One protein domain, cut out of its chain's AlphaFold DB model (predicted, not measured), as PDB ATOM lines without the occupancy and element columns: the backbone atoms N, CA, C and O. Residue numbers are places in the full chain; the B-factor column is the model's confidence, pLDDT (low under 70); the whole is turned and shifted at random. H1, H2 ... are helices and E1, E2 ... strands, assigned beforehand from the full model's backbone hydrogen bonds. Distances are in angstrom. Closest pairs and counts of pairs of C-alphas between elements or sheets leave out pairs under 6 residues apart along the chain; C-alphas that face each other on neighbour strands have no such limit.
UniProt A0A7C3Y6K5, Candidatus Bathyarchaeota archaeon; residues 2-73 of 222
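Overview. This is residues 2 to 73 of the 222 residues of a protein of Candidatus Bathyarchaeota archaeon (UniProt A0A7C3Y6K5). A ribbon of two short parallel strands, E1 and E2, makes the middle of this domain, with the long helix H3 over one of its faces and H1 and the short H2 over the other. Residues 41 to 53 make a long loop from the end of E2 to the start of H3. The printed part has 72 residues, with three named helices and two named strands in the order H1 E1 H2 E2 H3, and the class is mostly helix. It is compact, with a radius of gyration of the C-alphas of 12.6 A and spans of 35 by 27 by 18 A.

Arrangement. Start at E1, residues 20 to 22, and E2, residues 38 to 40: they are parallel neighbours at 22 degrees, with N 21 and O 38 2.8 A apart and N 40 and O 21 2.9 A apart, both within hydrogen-bond range. With H2, residues 29 to 32, they form a strand-helix-strand unit, two parallel neighbour strands with a helix between them along the chain, and its crossover is right-handed. Look next to H3, residues 54 to 72: its closest C-alpha pair with E1 is Met 67 and Leu 20, 6.8 A apart. H1, residues 2 to 11, has its closest C-alpha pair with E1 at Ala 3 and Cys 21, 6.9 A. H1 and H2 touch, the closest C-alphas being those of Ala 7 and Leu 31 at 5.2 A. H3 is apart from H1 and H2. Every O i to N i+4 pair is within hydrogen-bond range in H1 and 14 of 15 are in H3, while H2 is too short for such a pair.

Along the chain. Find C-alpha 20 at (9.578, -22.058, 40.480), where E1 begins; E1 is 6.8 A long and E2 6.7 A. H1 starts at C-alpha 2, (6.278, -14.683, 50.968), and runs 14.4 A; H2 spans 5.4 A. H3 runs 27.0 A to C-alpha 72 at (19.353, -23.650, 30.147).

Size, cuts and confidence. The C-alphas of Phe 15 and Glu 50 are the two farthest apart, at 35.9 A. The printed part has no cut, and the link from E2 to H3 is long, with 13 residues. Mean pLDDT of the printed part is 91.4; residues 47 to 50 are under 70.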
ATOM      1  N   GLY A   2       5.334 -14.760  52.103       85.31
ATOM      2  CA  GLY A   2       6.278 -14.683  50.968       85.31
ATOM      3  C   GLY A   2       5.817 -15.394  49.685       85.31
ATOM      4  O   GLY A   2       5.742 -14.763  48.637       85.31
ATOM      5  N   ALA A   3       5.391 -16.659  49.784       90.75
ATOM      6  CA  ALA A   3       4.941 -17.436  48.621       90.75
ATOM      7  C   ALA A   3       3.773 -16.792  47.847       90.75
ATOM      8  O   ALA A   3       3.727 -16.886  46.626       90.75
ATOM      9  N   GLY A   4       2.861 -16.093  48.534       92.38
ATOM     10  CA  GLY A   4       1.750 -15.397  47.880       92.38
ATOM     11  C   GLY A   4       2.217 -14.215  47.026       92.38
ATOM     12  O   GLY A   4       1.765 -14.062  45.894       92.38
ATOM     13  N   ILE A   5       3.166 -13.420  47.531       93.50
ATOM     14  CA  ILE A   5       3.760 -12.293  46.793       93.50
ATOM     15  C   ILE A   5       4.546 -12.812  45.586       93.50
ATOM     16  O   ILE A   5       4.354 -12.331  44.470       93.50
ATOM     17  N   SER A   6       5.375 -13.838  45.792       93.62
ATOM     18  CA  SER A   6       6.132 -14.481  44.716       93.62
ATOM     19  C   SER A   6       5.212 -15.048  43.635       93.62
ATOM     20  O   SER A   6       5.451 -14.819  42.454       93.62
ATOM     21  N   ALA A   7       4.124 -15.719  44.022       95.12
ATOM     22  CA  ALA A   7       3.145 -16.249  43.081       95.12
ATOM     23  C   ALA A   7       2.459 -15.143  42.267       95.12
ATOM     24  O   ALA A   7       2.274 -15.310  41.067       95.12
ATOM     25  N   MET A   8       2.107 -13.998  42.866       95.12
ATOM     26  CA  MET A   8       1.543 -12.870  42.108       95.12
ATOM     27  C   MET A   8       2.511 -12.359  41.036       95.12
ATOM     28  O   MET A   8       2.101 -12.186  39.891       95.12
ATOM     29  N   ALA A   9       3.789 -12.183  41.383       96.00
ATOM     30  CA  ALA A   9       4.809 -11.759  40.426       96.00
ATOM     31  C   ALA A   9       5.017 -12.798  39.311       96.00
ATOM     32  O   ALA A   9       5.044 -12.443  38.137       96.00
ATOM     33  N   MET A  10       5.097 -14.087  39.660       96.94
ATOM     34  CA  MET A  10       5.228 -15.167  38.676       96.94
ATOM     35  C   MET A  10       4.024 -15.219  37.731       96.94
ATOM     36  O   MET A  10       4.208 -15.360  36.528       96.94
ATOM     37  N   LYS A  11       2.794 -15.057  38.231       95.38
ATOM     38  CA  LYS A  11       1.586 -15.106  37.389       95.38
ATOM     39  C   LYS A  11       1.507 -13.971  36.359       95.38
ATOM     40  O   LYS A  11       0.813 -14.130  35.358       95.38
ATOM     41  N   ALA A  12       2.211 -12.862  36.579       94.56
ATOM     42  CA  ALA A  12       2.297 -11.759  35.621       94.56
ATOM     43  C   ALA A  12       3.269 -12.033  34.458       94.56
ATOM     44  O   ALA A  12       3.242 -11.313  33.461       94.56
ATOM     45  N   LEU A  13       4.133 -13.048  34.569       94.44
ATOM     46  CA  LEU A  13       5.063 -13.412  33.503       94.44
ATOM     47  C   LEU A  13       4.355 -14.236  32.413       94.44
ATOM     48  O   LEU A  13       3.453 -15.016  32.737       94.44
ATOM     49  N   PRO A  14       4.784 -14.115  31.142       91.75
ATOM     50  CA  PRO A  14       4.264 -14.933  30.052       91.75
ATOM     51  C   PRO A  14       4.438 -16.439  30.282       91.75
ATOM     52  O   PRO A  14       5.356 -16.885  30.986       91.75
ATOM     53  N   PHE A  15       3.582 -17.219  29.622       91.56
ATOM     54  CA  PHE A  15       3.718 -18.669  29.535       91.56
ATOM     55  C   PHE A  15       5.104 -19.064  28.993       91.56
ATOM     56  O   PHE A  15       5.679 -18.397  28.131       91.56
ATOM     57  N   GLY A  16       5.682 -20.136  29.537       90.88
ATOM     58  CA  GLY A  16       6.988 -20.661  29.136       90.88
ATOM     59  C   GLY A  16       8.196 -19.969  29.778       90.88
ATOM     60  O   GLY A  16       9.317 -20.467  29.659       90.88
ATOM     61  N   VAL A  17       8.022 -18.849  30.490       94.44
ATOM     62  CA  VAL A  17       9.098 -18.290  31.327       94.44
ATOM     63  C   VAL A  17       9.346 -19.222  32.525       94.44
ATOM     64  O   VAL A  17       8.380 -19.596  33.188       94.44
ATOM     65  N   PRO A  18      10.594 -19.600  32.862       96.50
ATOM     66  CA  PRO A  18      10.867 -20.432  34.033       96.50
ATOM     67  C   PRO A  18      10.354 -19.819  35.343       96.50
ATOM     68  O   PRO A  18      10.738 -18.713  35.724       96.50
ATOM     69  N   LYS A  19       9.468 -20.544  36.037       97.31
ATOM     70  CA  LYS A  19       8.790 -20.102  37.263       97.31
ATOM     71  C   LYS A  19       8.778 -21.239  38.285       97.31
ATOM     72  O   LYS A  19       8.106 -22.244  38.068       97.31
ATOM     73  N   LEU A  20       9.500 -21.074  39.395       97.50
ATOM     74  CA  LEU A  20       9.578 -22.058  40.480       97.50
ATOM     75  C   LEU A  20       9.405 -21.370  41.836       97.50
ATOM     76  O   LEU A  20      10.104 -20.407  42.149       97.50
ATOM     77  N   CYS A  21       8.486 -21.883  42.652       95.75
ATOM     78  CA  CYS A  21       8.232 -21.415  44.008       95.75
ATOM     79  C   CYS A  21       8.505 -22.537  45.016       95.75
ATOM     80  O   CYS A  21       7.911 -23.609  44.929       95.75
ATOM     81  N   VAL A  22       9.374 -22.284  45.996       95.19
ATOM     82  CA  VAL A  22       9.551 -23.177  47.149       95.19
ATOM     83  C   VAL A  22       8.632 -22.699  48.271       95.19
ATOM     84  O   VAL A  22       8.708 -21.539  48.680       95.19
ATOM     85  N   THR A  23       7.732 -23.553  48.758       93.56
ATOM     86  CA  THR A  23       6.739 -23.147  49.766       93.56
ATOM     87  C   THR A  23       6.257 -24.296  50.638       93.56
ATOM     88  O   THR A  23       6.065 -25.412  50.168       93.56
ATOM     89  N   THR A  24       5.995 -23.999  51.910       91.69
ATOM     90  CA  THR A  24       5.359 -24.905  52.877       91.69
ATOM     91  C   THR A  24       3.834 -24.999  52.712       91.69
ATOM     92  O   THR A  24       3.172 -25.739  53.436       91.69
ATOM     93  N   ILE A  25       3.242 -24.267  51.760       90.62
ATOM     94  CA  ILE A  25       1.806 -24.323  51.471       90.62
ATOM     95  C   ILE A  25       1.509 -25.553  50.602       90.62
ATOM     96  O   ILE A  25       1.905 -25.603  49.441       90.62
ATOM     97  N   GLN A  26       0.762 -26.517  51.145       87.75
ATOM     98  CA  GLN A  26       0.364 -27.721  50.401       87.75
ATOM     99  C   GLN A  26      -0.773 -27.466  49.403       87.75
ATOM    100  O   GLN A  26      -0.794 -28.059  48.329       87.75
ATOM    101  N   ASN A  27      -1.710 -26.564  49.722       91.44
ATOM    102  CA  ASN A  27      -2.739 -26.164  48.767       91.44
ATOM    103  C   ASN A  27      -2.157 -25.172  47.748       91.44
ATOM    104  O   ASN A  27      -2.137 -23.961  47.976       91.44
ATOM    105  N   THR A  28      -1.669 -25.693  46.627       93.69
ATOM    106  CA  THR A  28      -0.963 -24.911  45.605       93.69
ATOM    107  C   THR A  28      -1.888 -24.222  44.606       93.69
ATOM    108  O   THR A  28      -1.432 -23.316  43.909       93.69
ATOM    109  N   ALA A  29      -3.177 -24.575  44.552       92.00
ATOM    110  CA  ALA A  29      -4.111 -24.032  43.562       92.00
ATOM    111  C   ALA A  29      -4.154 -22.485  43.534       92.00
ATOM    112  O   ALA A  29      -4.067 -21.917  42.445       92.00
ATOM    113  N   PRO A  30      -4.169 -21.759  44.674       92.00
ATOM    114  CA  PRO A  30      -4.117 -20.291  44.662       92.00
ATOM    115  C   PRO A  30      -2.773 -19.712  44.182       92.00
ATOM    116  O   PRO A  30      -2.717 -18.587  43.665       92.00
ATOM    117  N   LEU A  31      -1.681 -20.463  44.369       93.75
ATOM    118  CA  LEU A  31      -0.336 -20.060  43.957       93.75
ATOM    119  C   LEU A  31      -0.172 -20.205  42.443       93.75
ATOM    120  O   LEU A  31       0.241 -19.253  41.785       93.75
ATOM    121  N   VAL A  32      -0.551 -21.362  41.901       95.38
ATOM    122  CA  VAL A  32      -0.401 -21.695  40.478       95.38
ATOM    123  C   VAL A  32      -1.475 -21.015  39.626       95.38
ATOM    124  O   VAL A  32      -1.173 -20.456  38.572       95.38
ATOM    125  N   GLY A  33      -2.729 -21.003  40.088       93.00
ATOM    126  CA  GLY A  33      -3.865 -20.536  39.296       93.00
ATOM    127  C   GLY A  33      -4.014 -21.359  38.016       93.00
ATOM    128  O   GLY A  33      -4.198 -22.571  38.073       93.00
ATOM    129  N   TRP A  34      -3.916 -20.691  36.868       93.88
ATOM    130  CA  TRP A  34      -3.935 -21.295  35.528       93.88
ATOM    131  C   TRP A  34      -2.606 -21.089  34.776       93.88
ATOM    132  O   TRP A  34      -2.570 -21.113  33.550       93.88
ATOM    133  N   LYS A  35      -1.512 -20.850  35.512       95.31
ATOM    134  CA  LYS A  35      -0.174 -20.591  34.966       95.31
ATOM    135  C   LYS A  35       0.729 -21.815  35.097       95.31
ATOM    136  O   LYS A  35       0.528 -22.678  35.944       95.31
ATOM    137  N   ASP A  36       1.792 -21.845  34.311       94.88
ATOM    138  CA  ASP A  36       2.866 -22.838  34.352       94.88
ATOM    139  C   ASP A  36       3.889 -22.507  35.461       94.88
ATOM    140  O   ASP A  36       5.032 -22.127  35.201       94.88
ATOM    141  N   ILE A  37       3.453 -22.587  36.726       97.00
ATOM    142  CA  ILE A  37       4.302 -22.389  37.916       97.00
ATOM    143  C   ILE A  37       4.623 -23.745  38.545       97.00
ATOM    144  O   ILE A  37       3.724 -24.466  38.979       97.00
ATOM    145  N   ALA A  38       5.911 -24.064  38.666       97.06
ATOM    146  CA  ALA A  38       6.368 -25.208  39.442       97.06
ATOM    147  C   ALA A  38       6.370 -24.870  40.939       97.06
ATOM    148  O   ALA A  38       6.868 -23.819  41.350       97.06
ATOM    149  N   VAL A  39       5.846 -25.774  41.767       96.12
ATOM    150  CA  VAL A  39       5.879 -25.636  43.226       96.12
ATOM    151  C   VAL A  39       6.673 -26.786  43.828       96.12
ATOM    152  O   VAL A  39       6.350 -27.950  43.601       96.12
ATOM    153  N   LEU A  40       7.701 -26.455  44.607       95.50
ATOM    154  CA  LEU A  40       8.507 -27.415  45.352       95.50
ATOM    155  C   LEU A  40       8.188 -27.310  46.846       95.50
ATOM    156  O   LEU A  40       8.350 -26.251  47.455       95.50
ATOM    157  N   TYR A  41       7.760 -28.420  47.444       94.06
ATOM    158  CA  TYR A  41       7.509 -28.496  48.879       94.06
ATOM    159  C   TYR A  41       8.814 -28.804  49.635       94.06
ATOM    160  O   TYR A  41       9.442 -29.825  49.349       94.06
ATOM    161  N   PRO A  42       9.239 -27.970  50.602       91.12
ATOM    162  CA  PRO A  42      10.533 -28.112  51.265       91.12
ATOM    163  C   PRO A  42      10.577 -29.180  52.363       91.12
ATOM    164  O   PRO A  42      11.641 -29.412  52.928       91.12
ATOM    165  N   VAL A  43       9.457 -29.851  52.656       89.31
ATOM    166  CA  VAL A  43       9.290 -30.848  53.733       89.31
ATOM    167  C   VAL A  43       9.385 -30.258  55.139       89.31
ATOM    168  O   VAL A  43       8.463 -30.446  55.932       89.31
ATOM    169  N   THR A  44      10.463 -29.545  55.452       87.06
ATOM    170  CA  THR A  44      10.627 -28.793  56.699       87.06
ATOM    171  C   THR A  44      10.178 -27.352  56.517       87.06
ATOM    172  O   THR A  44      10.146 -26.839  55.397       87.06
ATOM    173  N   ASP A  45       9.862 -26.682  57.624       85.38
ATOM    174  CA  ASP A  45       9.696 -25.234  57.572       85.38
ATOM    175  C   ASP A  45      10.997 -24.581  57.089       85.38
ATOM    176  O   ASP A  45      12.084 -25.076  57.396       85.38
ATOM    177  N   LEU A  46      10.874 -23.508  56.306       80.56
ATOM    178  CA  LEU A  46      12.020 -22.690  55.915       80.56
ATOM    179  C   LEU A  46      12.287 -21.752  57.087       80.56
ATOM    180  O   LEU A  46      11.695 -20.679  57.203       80.56
ATOM    181  N   SER A  47      13.103 -22.229  58.018       64.69
ATOM    182  CA  SER A  47      13.361 -21.554  59.277       64.69
ATOM    183  C   SER A  47      14.111 -20.239  59.043       64.69
ATOM    184  O   SER A  47      15.108 -20.188  58.330       64.69
ATOM    185  N   ASN A  48      13.653 -19.159  59.686       61.28
ATOM    186  CA  ASN A  48      14.332 -17.851  59.702       61.28
ATOM    187  C   ASN A  48      15.586 -17.854  60.610       61.28
ATOM    188  O   ASN A  48      15.871 -16.858  61.276       61.28
ATOM    189  N   GLY A  49      16.276 -18.991  60.733       61.19
ATOM    190  CA  GLY A  49      17.513 -19.090  61.503       61.19
ATOM    191  C   GLY A  49      18.661 -18.358  60.807       61.19
ATOM    192  O   GLY A  49      18.605 -18.090  59.610       61.19
ATOM    193  N   GLU A  50      19.734 -18.060  61.543       64.88
ATOM    194  CA  GLU A  50      20.924 -17.402  60.974       64.88
ATOM    195  C   GLU A  50      21.629 -18.262  59.902       64.88
ATOM    196  O   GLU A  50      22.332 -17.728  59.046       64.88
ATOM    197  N   CYS A  51      21.409 -19.585  59.920       74.50
ATOM    198  CA  CYS A  51      22.002 -20.553  58.998       74.50
ATOM    199  C   CYS A  51      20.967 -21.567  58.489       74.50
ATOM    200  O   CYS A  51      20.089 -21.993  59.236       74.50
ATOM    201  N   LEU A  52      21.152 -22.033  57.247       84.31
ATOM    202  CA  LEU A  52      20.354 -23.108  56.646       84.31
ATOM    203  C   LEU A  52      20.647 -24.463  57.300       84.31
ATOM    204  O   LEU A  52      21.810 -24.863  57.432       84.31
ATOM    205  N   ASN A  53      19.604 -25.226  57.620       86.12
ATOM    206  CA  ASN A  53      19.740 -26.592  58.112       86.12
ATOM    207  C   ASN A  53      20.069 -27.588  56.980       86.12
ATOM    208  O   ASN A  53      19.904 -27.302  55.794       86.12
ATOM    209  N   ARG A  54      20.528 -28.797  57.337       88.62
ATOM    210  CA  ARG A  54      20.970 -29.810  56.355       88.62
ATOM    211  C   ARG A  54      19.897 -30.211  55.332       88.62
ATOM    212  O   ARG A  54      20.245 -30.597  54.224       88.62
ATOM    213  N   PHE A  55      18.617 -30.160  55.698       90.00
ATOM    214  CA  PHE A  55      17.509 -30.513  54.809       90.00
ATOM    215  C   PHE A  55      17.149 -29.343  53.889       90.00
ATOM    216  O   PHE A  55      17.013 -29.540  52.684       90.00
ATOM    217  N   GLU A  56      17.099 -28.121  54.428       90.38
ATOM    218  CA  GLU A  56      16.917 -26.892  53.645       90.38
ATOM    219  C   GLU A  56      18.005 -26.744  52.578       90.38
ATOM    220  O   GLU A  56      17.692 -26.452  51.429       90.38
ATOM    221  N   GLN A  57      19.271 -27.009  52.924       91.31
ATOM    222  CA  GLN A  57      20.386 -26.960  51.971       91.31
ATOM    223  C   GLN A  57      20.162 -27.896  50.775       91.31
ATOM    224  O   GLN A  57      20.364 -27.493  49.631       91.31
ATOM    225  N   VAL A  58      19.703 -29.127  51.020       94.12
ATOM    226  CA  VAL A  58      19.415 -30.100  49.954       94.12
ATOM    227  C   VAL A  58      18.251 -29.629  49.084       94.12
ATOM    228  O   VAL A  58      18.357 -29.631  47.860       94.12
ATOM    229  N   VAL A  59      17.150 -29.190  49.696       94.75
ATOM    230  CA  VAL A  59      15.960 -28.735  48.963       94.75
ATOM    231  C   VAL A  59      16.263 -27.498  48.123       94.75
ATOM    232  O   VAL A  59      15.881 -27.450  46.956       94.75
ATOM    233  N   LEU A  60      16.948 -26.505  48.688       93.94
ATOM    234  CA  LEU A  60      17.286 -25.272  47.979       93.94
ATOM    235  C   LEU A  60      18.309 -25.525  46.868       93.94
ATOM    236  O   LEU A  60      18.188 -24.935  45.797       93.94
ATOM    237  N   SER A  61      19.252 -26.449  47.073       96.06
ATOM    238  CA  SER A  61      20.159 -26.908  46.015       96.06
ATOM    239  C   SER A  61      19.389 -27.563  44.862       96.06
ATOM    240  O   SER A  61      19.583 -27.202  43.701       96.06
ATOM    241  N   ASN A  62      18.427 -28.441  45.168       97.19
ATOM    242  CA  ASN A  62      17.557 -29.049  44.156       97.19
ATOM    243  C   ASN A  62      16.699 -28.002  43.429       97.19
ATOM    244  O   ASN A  62      16.543 -28.081  42.213       97.19
ATOM    245  N   ALA A  63      16.168 -27.009  44.147       97.19
ATOM    246  CA  ALA A  63      15.395 -25.915  43.562       97.19
ATOM    247  C   ALA A  63      16.240 -25.073  42.594       97.19
ATOM    248  O   ALA A  63      15.784 -24.752  41.497       97.19
ATOM    249  N   ALA A  64      17.478 -24.752  42.981       97.69
ATOM    250  CA  ALA A  64      18.423 -24.034  42.133       97.69
ATOM    251  C   ALA A  64      18.785 -24.856  40.890       97.69
ATOM    252  O   ALA A  64      18.715 -24.335  39.780       97.69
ATOM    253  N   GLY A  65      19.090 -26.147  41.056       98.25
ATOM    254  CA  GLY A  65      19.343 -27.072  39.948       98.25
ATOM    255  C   GLY A  65      18.166 -27.168  38.976       98.25
ATOM    256  O   GLY A  65      18.359 -27.069  37.767       98.25
ATOM    257  N   ALA A  66      16.941 -27.283  39.496       98.06
ATOM    258  CA  ALA A  66      15.729 -27.294  38.684       98.06
ATOM    259  C   ALA A  66      15.547 -25.980  37.910       98.06
ATOM    260  O   ALA A  66      15.281 -26.015  36.712       98.06
ATOM    261  N   MET A  67      15.745 -24.826  38.559       97.88
ATOM    262  CA  MET A  67      15.643 -23.522  37.898       97.88
ATOM    263  C   MET A  67      16.703 -23.348  36.806       97.88
ATOM    264  O   MET A  67      16.362 -22.944  35.697       97.88
ATOM    265  N   MET A  68      17.967 -23.688  37.083       97.94
ATOM    266  CA  MET A  68      19.035 -23.661  36.074       97.94
ATOM    267  C   MET A  68      18.675 -24.558  34.889       97.94
ATOM    268  O   MET A  68      18.711 -24.102  33.752       97.94
ATOM    269  N   GLY A  69      18.200 -25.779  35.149       97.06
ATOM    270  CA  GLY A  69      17.731 -26.687  34.106       97.06
ATOM    271  C   GLY A  69      16.602 -26.096  33.257       97.06
ATOM    272  O   GLY A  69      16.661 -26.177  32.034       97.06
ATOM    273  N   MET A  70      15.598 -25.458  33.865       96.00
ATOM    274  CA  MET A  70      14.508 -24.797  33.128       96.00
ATOM    275  C   MET A  70      14.993 -23.616  32.273       96.00
ATOM    276  O   MET A  70      14.418 -23.357  31.219       96.00
ATOM    277  N   VAL A  71      16.018 -22.889  32.725       96.06
ATOM    278  CA  VAL A  71      16.587 -21.733  32.014       96.06
ATOM    279  C   VAL A  71      17.510 -22.168  30.874       96.06
ATOM    280  O   VAL A  71      17.457 -21.583  29.794       96.06
ATOM    281  N   GLU A  72      18.341 -23.181  31.101       96.06
ATOM    282  CA  GLU A  72      19.353 -23.650  30.147       96.06
ATOM    283  C   GLU A  72      18.798 -24.648  29.126       96.06
ATOM    284  O   GLU A  72      19.393 -24.833  28.062       96.06
ATOM    285  N   SER A  73      17.661 -25.288  29.419       92.69
ATOM    286  CA  SER A  73      17.049 -26.238  28.492       92.69
ATOM    287  C   SER A  73      16.671 -25.545  27.180       92.69
ATOM    288  O   SER A  73      15.971 -24.526  27.197       92.69
TER     289      SER A  73